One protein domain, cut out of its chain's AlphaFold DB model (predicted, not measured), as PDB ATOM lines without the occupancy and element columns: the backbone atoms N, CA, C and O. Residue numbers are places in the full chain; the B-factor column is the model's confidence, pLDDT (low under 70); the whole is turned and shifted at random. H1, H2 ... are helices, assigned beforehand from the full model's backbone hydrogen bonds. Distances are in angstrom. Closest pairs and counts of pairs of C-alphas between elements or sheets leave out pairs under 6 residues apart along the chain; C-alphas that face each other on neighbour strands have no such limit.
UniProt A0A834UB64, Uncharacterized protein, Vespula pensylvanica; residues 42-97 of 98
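This is residues 42 to 97 of the 98 residues of an uncharacterized protein of Vespula pensylvanica (UniProt A0A834UB64). The longest helix, H4, and H3 follow each other along a stretched-out rod, joined by residues 75 to 79; at the other end of H3 the chain turns aside through short H2 to H1, and no helix touches another. The printed part has 56 residues with four named helices, H1 to H4 in order, and is all helix. It is extended, with a radius of gyration of the C-alphas of 20.1 A and spans of 58 by 21 by 17 A.

H4, residues 80 to 95, is apart from H3, residues 61 to 74. H3 and H2, residues 55 to 58, are close but not clearly touching; their closest C-alphas, of Ile 57 and Phe 63, are 6.5 A apart. H1, residues 42 to 49, is apart from H2, H3 and H4. In H1, H3 and H4 every O i to N i+4 pair is within hydrogen-bond range; H2 is too short for such a pair.

H4 measures 22.0 A, ending at C-alpha 95 (-0.245, -18.081, 32.526). H3 measures 19.6 A, H2 4.9 A and H1 10.8 A, from C-alpha 42 (15.779, 31.418, 42.986).

The farthest C-alphas, of Glu 56 and Gly 97, are 59.1 A apart. The printed part has no cut; its three links are tight. Residues 74 to 82 are among 22 with pLDDT under 70.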
ATOM      1  N   LEU A  42      14.481  31.880  43.481       69.75
ATOM      2  CA  LEU A  42      15.779  31.418  42.986       69.75
ATOM      3  C   LEU A  42      16.857  31.385  44.085       69.75
ATOM      4  O   LEU A  42      17.586  30.400  44.212       69.75
ATOM      5  N   THR A  43      16.954  32.446  44.896       69.56
ATOM      6  CA  THR A  43      17.897  32.484  46.028       69.56
ATOM      7  C   THR A  43      17.578  31.406  47.055       69.56
ATOM      8  O   THR A  43      18.486  30.797  47.610       69.56
ATOM      9  N   PHE A  44      16.296  31.111  47.247       69.75
ATOM     10  CA  PHE A  44      15.848  30.061  48.145       69.75
ATOM     11  C   PHE A  44      16.222  28.651  47.647       69.75
ATOM     12  O   PHE A  44      16.800  27.875  48.408       69.75
ATOM     13  N   PHE A  45      15.984  28.328  46.370       71.38
ATOM     14  CA  PHE A  45      16.396  27.034  45.806       71.38
ATOM     15  C   PHE A  45      17.909  26.823  45.879       71.38
ATOM     16  O   PHE A  45      18.365  25.719  46.170       71.38
ATOM     17  N   ASN A  46      18.689  27.883  45.667       76.06
ATOM     18  CA  ASN A  46      20.141  27.807  45.774       76.06
ATOM     19  C   ASN A  46      20.595  27.491  47.213       76.06
ATOM     20  O   ASN A  46      21.431  26.614  47.412       76.06
ATOM     21  N   LEU A  47      19.982  28.126  48.224       74.81
ATOM     22  CA  LEU A  47      20.238  27.816  49.640       74.81
ATOM     23  C   LEU A  47      19.860  26.371  49.996       74.81
ATOM     24  O   LEU A  47      20.580  25.713  50.748       74.81
ATOM     25  N   LEU A  48      18.761  25.861  49.429       72.88
ATOM     26  CA  LEU A  48      18.314  24.484  49.637       72.88
ATOM     27  C   LEU A  48      19.297  23.461  49.047       72.88
ATOM     28  O   LEU A  48      19.649  22.502  49.729       72.88
ATOM     29  N   ILE A  49      19.793  23.688  47.825       73.75
ATOM     30  CA  ILE A  49      20.810  22.828  47.187       73.75
ATOM     31  C   ILE A  49      22.124  22.847  47.979       73.75
ATOM     32  O   ILE A  49      22.777  21.816  48.121       73.75
ATOM     33  N   GLN A  50      22.497  24.004  48.526       79.25
ATOM     34  CA  GLN A  50      23.715  24.167  49.324       79.25
ATOM     35  C   GLN A  50      23.584  23.638  50.765       79.25
ATOM     36  O   GLN A  50      24.563  23.667  51.509       79.25
ATOM     37  N   GLY A  51      22.400  23.166  51.181       73.56
ATOM     38  CA  GLY A  51      22.145  22.687  52.545       73.56
ATOM     39  C   GLY A  51      22.180  23.788  53.613       73.56
ATOM     40  O   GLY A  51      22.217  23.489  54.804       73.56
ATOM     41  N   GLN A  52      22.162  25.059  53.205       74.81
ATOM     42  CA  GLN A  52      22.264  26.230  54.075       74.81
ATOM     43  C   GLN A  52      20.914  26.939  54.166       74.81
ATOM     44  O   GLN A  52      20.803  28.118  53.844       74.81
ATOM     45  N   VAL A  53      19.860  26.224  54.564       73.31
ATOM     46  CA  VAL A  53      18.549  26.847  54.794       73.31
ATOM     47  C   VAL A  53      18.547  27.472  56.198       73.31
ATOM     48  O   VAL A  53      18.650  26.729  57.176       73.31
ATOM     49  N   PRO A  54      18.432  28.810  56.333       72.94
ATOM     50  CA  PRO A  54      18.288  29.476  57.626       72.94
ATOM     51  C   PRO A  54      17.139  28.888  58.449       72.94
ATOM     52  O   PRO A  54      16.082  28.539  57.912       72.94
ATOM     53  N   ARG A  55      17.326  28.804  59.770       67.44
ATOM     54  CA  ARG A  55      16.364  28.167  60.684       67.44
ATOM     55  C   ARG A  55      15.008  28.874  60.671       67.44
ATOM     56  O   ARG A  55      13.981  28.212  60.769       67.44
ATOM     57  N   GLU A  56      15.012  30.186  60.475       69.69
ATOM     58  CA  GLU A  56      13.830  31.042  60.368       69.69
ATOM     59  C   GLU A  56      12.960  30.656  59.163       69.69
ATOM     60  O   GLU A  56      11.732  30.641  59.253       69.69
ATOM     61  N   ILE A  57      13.597  30.280  58.047       68.00
ATOM     62  CA  ILE A  57      12.916  29.825  56.830       68.00
ATOM     63  C   ILE A  57      12.429  28.391  57.010       68.00
ATOM     64  O   ILE A  57      11.298  28.089  56.642       68.00
ATOM     65  N   ALA A  58      13.235  27.529  57.635       64.38
ATOM     66  CA  ALA A  58      12.844  26.151  57.918       64.38
ATOM     67  C   ALA A  58      11.570  26.061  58.777       64.38
ATOM     68  O   ALA A  58      10.781  25.129  58.621       64.38
ATOM     69  N   THR A  59      11.341  27.034  59.663       68.31
ATOM     70  CA  THR A  59      10.129  27.121  60.491       68.31
ATOM     71  C   THR A  59       8.989  27.914  59.853       68.31
ATOM     72  O   THR A  59       7.907  27.980  60.433       68.31
ATOM     73  N   SER A  60       9.201  28.524  58.682       76.31
ATOM     74  CA  SER A  60       8.142  29.253  57.987       76.31
ATOM     75  C   SER A  60       7.045  28.292  57.536       76.31
ATOM     76  O   SER A  60       7.320  27.248  56.939       76.31
ATOM     77  N   THR A  61       5.787  28.665  57.766       71.31
ATOM     78  CA  THR A  61       4.618  27.882  57.338       71.31
ATOM     79  C   THR A  61       4.612  27.681  55.826       71.31
ATOM     80  O   THR A  61       4.460  26.561  55.356       71.31
ATOM     81  N   THR A  62       4.940  28.726  55.063       71.94
ATOM     82  CA  THR A  62       5.055  28.667  53.597       71.94
ATOM     83  C   THR A  62       6.117  27.674  53.117       71.94
ATOM     84  O   THR A  62       5.937  27.009  52.098       71.94
ATOM     85  N   PHE A  63       7.219  27.535  53.860       69.25
ATOM     86  CA  PHE A  63       8.281  26.581  53.551       69.25
ATOM     87  C   PHE A  63       7.830  25.146  53.832       69.25
ATOM     88  O   PHE A  63       7.967  24.278  52.968       69.25
ATOM     89  N   GLN A  64       7.231  24.904  55.000       72.38
ATOM     90  CA  GLN A  64       6.674  23.599  55.367       72.38
ATOM     91  C   GLN A  64       5.568  23.152  54.398       72.38
ATOM     92  O   GLN A  64       5.523  21.981  54.009       72.38
ATOM     93  N   ASP A  65       4.744  24.087  53.927       72.62
ATOM     94  CA  ASP A  65       3.723  23.837  52.908       72.62
ATOM     95  C   ASP A  65       4.353  23.478  51.555       72.62
ATOM     96  O   ASP A  65       3.923  22.520  50.912       72.62
ATOM     97  N   SER A  66       5.420  24.172  51.140       74.44
ATOM     98  CA  SER A  66       6.133  23.871  49.887       74.44
ATOM     99  C   SER A  66       6.820  22.494  49.898       74.44
ATOM    100  O   SER A  66       6.780  21.764  48.898       74.44
ATOM    101  N   LEU A  67       7.387  22.090  51.043       70.50
ATOM    102  CA  LEU A  67       7.947  20.752  51.242       70.50
ATOM    103  C   LEU A  67       6.849  19.686  51.241       70.50
ATOM    104  O   LEU A  67       6.998  18.649  50.595       70.50
ATOM    105  N   SER A  68       5.729  19.957  51.912       71.38
ATOM    106  CA  SER A  68       4.569  19.063  51.946       71.38
ATOM    107  C   SER A  68       3.947  18.887  50.560       71.38
ATOM    108  O   SER A  68       3.619  17.765  50.178       71.38
ATOM    109  N   PHE A  69       3.853  19.963  49.775       68.00
ATOM    110  CA  PHE A  69       3.392  19.944  48.387       68.00
ATOM    111  C   PHE A  69       4.326  19.125  47.488       68.00
ATOM    112  O   PHE A  69       3.871  18.251  46.751       68.00
ATOM    113  N   SER A  70       5.639  19.333  47.601       65.69
ATOM    114  CA  SER A  70       6.632  18.557  46.847       65.69
ATOM    115  C   SER A  70       6.611  17.075  47.237       65.69
ATOM    116  O   SER A  70       6.659  16.202  46.373       65.69
ATOM    117  N   ALA A  71       6.457  16.764  48.528       69.44
ATOM    118  CA  ALA A  71       6.287  15.394  49.010       69.44
ATOM    119  C   ALA A  71       4.952  14.774  48.561       69.44
ATOM    120  O   ALA A  71       4.879  13.567  48.335       69.44
ATOM    121  N   TRP A  72       3.896  15.577  48.417       68.06
ATOM    122  CA  TRP A  72       2.608  15.145  47.877       68.06
ATOM    123  C   TRP A  72       2.692  14.822  46.381       68.06
ATOM    124  O   TRP A  72       2.149  13.803  45.960       68.06
ATOM    125  N   LEU A  73       3.436  15.615  45.602       70.25
ATOM    126  CA  LEU A  73       3.727  15.328  44.191       70.25
ATOM    127  C   LEU A  73       4.665  14.124  44.010       70.25
ATOM    128  O   LEU A  73       4.492  13.338  43.082       70.25
ATOM    129  N   GLY A  74       5.666  13.985  44.884       64.25
ATOM    130  CA  GLY A  74       6.698  12.951  44.796       64.25
ATOM    131  C   GLY A  74       6.280  11.584  45.337       64.25
ATOM    132  O   GLY A  74       6.887  10.573  44.984       64.25
ATOM    133  N   LYS A  75       5.238  11.508  46.173       63.69
ATOM    134  CA  LYS A  75       4.639  10.220  46.535       63.69
ATOM    135  C   LYS A  75       3.903   9.696  45.302       63.69
ATOM    136  O   LYS A  75       2.916  10.317  44.907       63.69
ATOM    137  N   PRO A  76       4.301   8.552  44.708       58.50
ATOM    138  CA  PRO A  76       3.466   7.920  43.705       58.50
ATOM    139  C   PRO A  76       2.139   7.630  44.395       58.50
ATOM    140  O   PRO A  76       2.067   6.819  45.324       58.50
ATOM    141  N   ARG A  77       1.086   8.352  43.998       63.59
ATOM    142  CA  ARG A  77      -0.274   8.034  44.421       63.59
ATOM    143  C   ARG A  77      -0.417   6.550  44.098       63.59
ATOM    144  O   ARG A  77      -0.195   6.183  42.945       63.59
ATOM    145  N   LYS A  78      -0.673   5.694  45.100       56.44
ATOM    146  CA  LYS A  78      -1.004   4.280  44.876       56.44
ATOM    147  C   LYS A  78      -2.280   4.275  44.038       56.44
ATOM    148  O   LYS A  78      -3.381   4.278  44.576       56.44
ATOM    149  N   SER A  79      -2.142   4.441  42.726       59.69
ATOM    150  CA  SER A  79      -3.256   4.378  41.811       59.69
ATOM    151  C   SER A  79      -3.587   2.905  41.720       59.69
ATOM    152  O   SER A  79      -2.714   2.075  41.442       59.69
ATOM    153  N   SER A  80      -4.855   2.582  41.964       63.31
ATOM    154  CA  SER A  80      -5.385   1.254  41.675       63.31
ATOM    155  C   SER A  80      -4.980   0.818  40.267       63.31
ATOM    156  O   SER A  80      -4.683  -0.344  40.067       63.31
ATOM    157  N   TRP A  81      -4.806   1.761  39.335       67.38
ATOM    158  CA  TRP A  81      -4.297   1.512  37.993       67.38
ATOM    159  C   TRP A  81      -2.871   0.922  37.939       67.38
ATOM    160  O   TRP A  81      -2.654  -0.080  37.257       67.38
ATOM    161  N   HIS A  82      -1.875   1.487  38.634       68.19
ATOM    162  CA  HIS A  82      -0.519   0.910  38.612       68.19
ATOM    163  C   HIS A  82      -0.457  -0.428  39.360       68.19
ATOM    164  O   HIS A  82       0.252  -1.338  38.923       68.19
ATOM    165  N   GLU A  83      -1.238  -0.573  40.433       71.75
ATOM    166  CA  GLU A  83      -1.346  -1.823  41.189       71.75
ATOM    167  C   GLU A  83      -2.079  -2.921  40.391       71.75
ATOM    168  O   GLU A  83      -1.643  -4.072  40.366       71.75
ATOM    169  N   GLU A  84      -3.133  -2.570  39.655       73.81
ATOM    170  CA  GLU A  84      -3.850  -3.464  38.737       73.81
ATOM    171  C   GLU A  84      -2.977  -3.868  37.552       73.81
ATOM    172  O   GLU A  84      -2.954  -5.041  37.176       73.81
ATOM    173  N   LYS A  85      -2.189  -2.937  36.999       80.44
ATOM    174  CA  LYS A  85      -1.246  -3.238  35.914       80.44
ATOM    175  C   LYS A  85      -0.142  -4.194  36.375       80.44
ATOM    176  O   LYS A  85       0.259  -5.067  35.606       80.44
ATOM    177  N   ALA A  86       0.328  -4.069  37.619       81.75
ATOM    178  CA  ALA A  86       1.289  -5.003  38.206       81.75
ATOM    179  C   ALA A  86       0.673  -6.399  38.417       81.75
ATOM    180  O   ALA A  86       1.238  -7.390  37.957       81.75
ATOM    181  N   LYS A  87      -0.534  -6.471  38.998       82.00
ATOM    182  CA  LYS A  87      -1.273  -7.732  39.210       82.00
ATOM    183  C   LYS A  87      -1.644  -8.428  37.896       82.00
ATOM    184  O   LYS A  87      -1.637  -9.655  37.819       82.00
ATOM    185  N   SER A  88      -1.954  -7.663  36.849       82.12
ATOM    186  CA  SER A  88      -2.243  -8.190  35.509       82.12
ATOM    187  C   SER A  88      -1.010  -8.854  34.887       82.12
ATOM    188  O   SER A  88      -1.102  -9.993  34.432       82.12
ATOM    189  N   ARG A  89       0.161  -8.205  34.975       83.44
ATOM    190  CA  ARG A  89       1.439  -8.765  34.498       83.44
ATOM    191  C   ARG A  89       1.848 -10.030  35.248       83.44
ATOM    192  O   ARG A  89       2.397 -10.944  34.646       83.44
ATOM    193  N   GLU A  90       1.587 -10.097  36.549       83.88
ATOM    194  CA  GLU A  90       1.907 -11.269  37.372       83.88
ATOM    195  C   GLU A  90       1.040 -12.486  37.005       83.88
ATOM    196  O   GLU A  90       1.546 -13.599  36.855       83.88
ATOM    197  N   ARG A  91      -0.259 -12.270  36.753       88.88
ATOM    198  CA  ARG A  91      -1.166 -13.317  36.248       88.88
ATOM    199  C   ARG A  91      -0.795 -13.776  34.843       88.88
ATOM    200  O   ARG A  91      -0.897 -14.962  34.548       88.88
ATOM    201  N   GLU A  92      -0.366 -12.850  33.992       84.00
ATOM    202  CA  GLU A  92       0.086 -13.166  32.642       84.00
ATOM    203  C   GLU A  92       1.381 -13.986  32.668       84.00
ATOM    204  O   GLU A  92       1.414 -15.056  32.071       84.00
ATOM    205  N   LYS A  93       2.402 -13.587  33.440       89.00
ATOM    206  CA  LYS A  93       3.621 -14.400  33.627       89.00
ATOM    207  C   LYS A  93       3.308 -15.815  34.115       89.00
ATOM    208  O   LYS A  93       3.783 -16.781  33.526       89.00
ATOM    209  N   LYS A  94       2.412 -15.941  35.103       88.75
ATOM    210  CA  LYS A  94       1.947 -17.244  35.599       88.75
ATOM    211  C   LYS A  94       1.226 -18.062  34.522       88.75
ATOM    212  O   LYS A  94       1.419 -19.271  34.460       88.75
ATOM    213  N   LYS A  95       0.418 -17.422  33.666       93.19
ATOM    214  CA  LYS A  95      -0.245 -18.081  32.526       93.19
ATOM    215  C   LYS A  95       0.773 -18.641  31.529       93.19
ATOM    216  O   LYS A  95       0.532 -19.701  30.965       93.19
ATOM    217  N   TRP A  96       1.887 -17.942  31.326       89.56
ATOM    218  CA  TRP A  96       2.940 -18.344  30.393       89.56
ATOM    219  C   TRP A  96       4.026 -19.238  31.014       89.56
ATOM    220  O   TRP A  96       4.959 -19.607  30.310       89.56
ATOM    221  N   GLY A  97       3.902 -19.627  32.291       85.00
ATOM    222  CA  GLY A  97       4.852 -20.532  32.954       85.00
ATOM    223  C   GLY A  97       6.278 -19.977  33.067       85.00
ATOM    224  O   GLY A  97       7.225 -20.759  33.052       85.00
TER     225      GLY A  97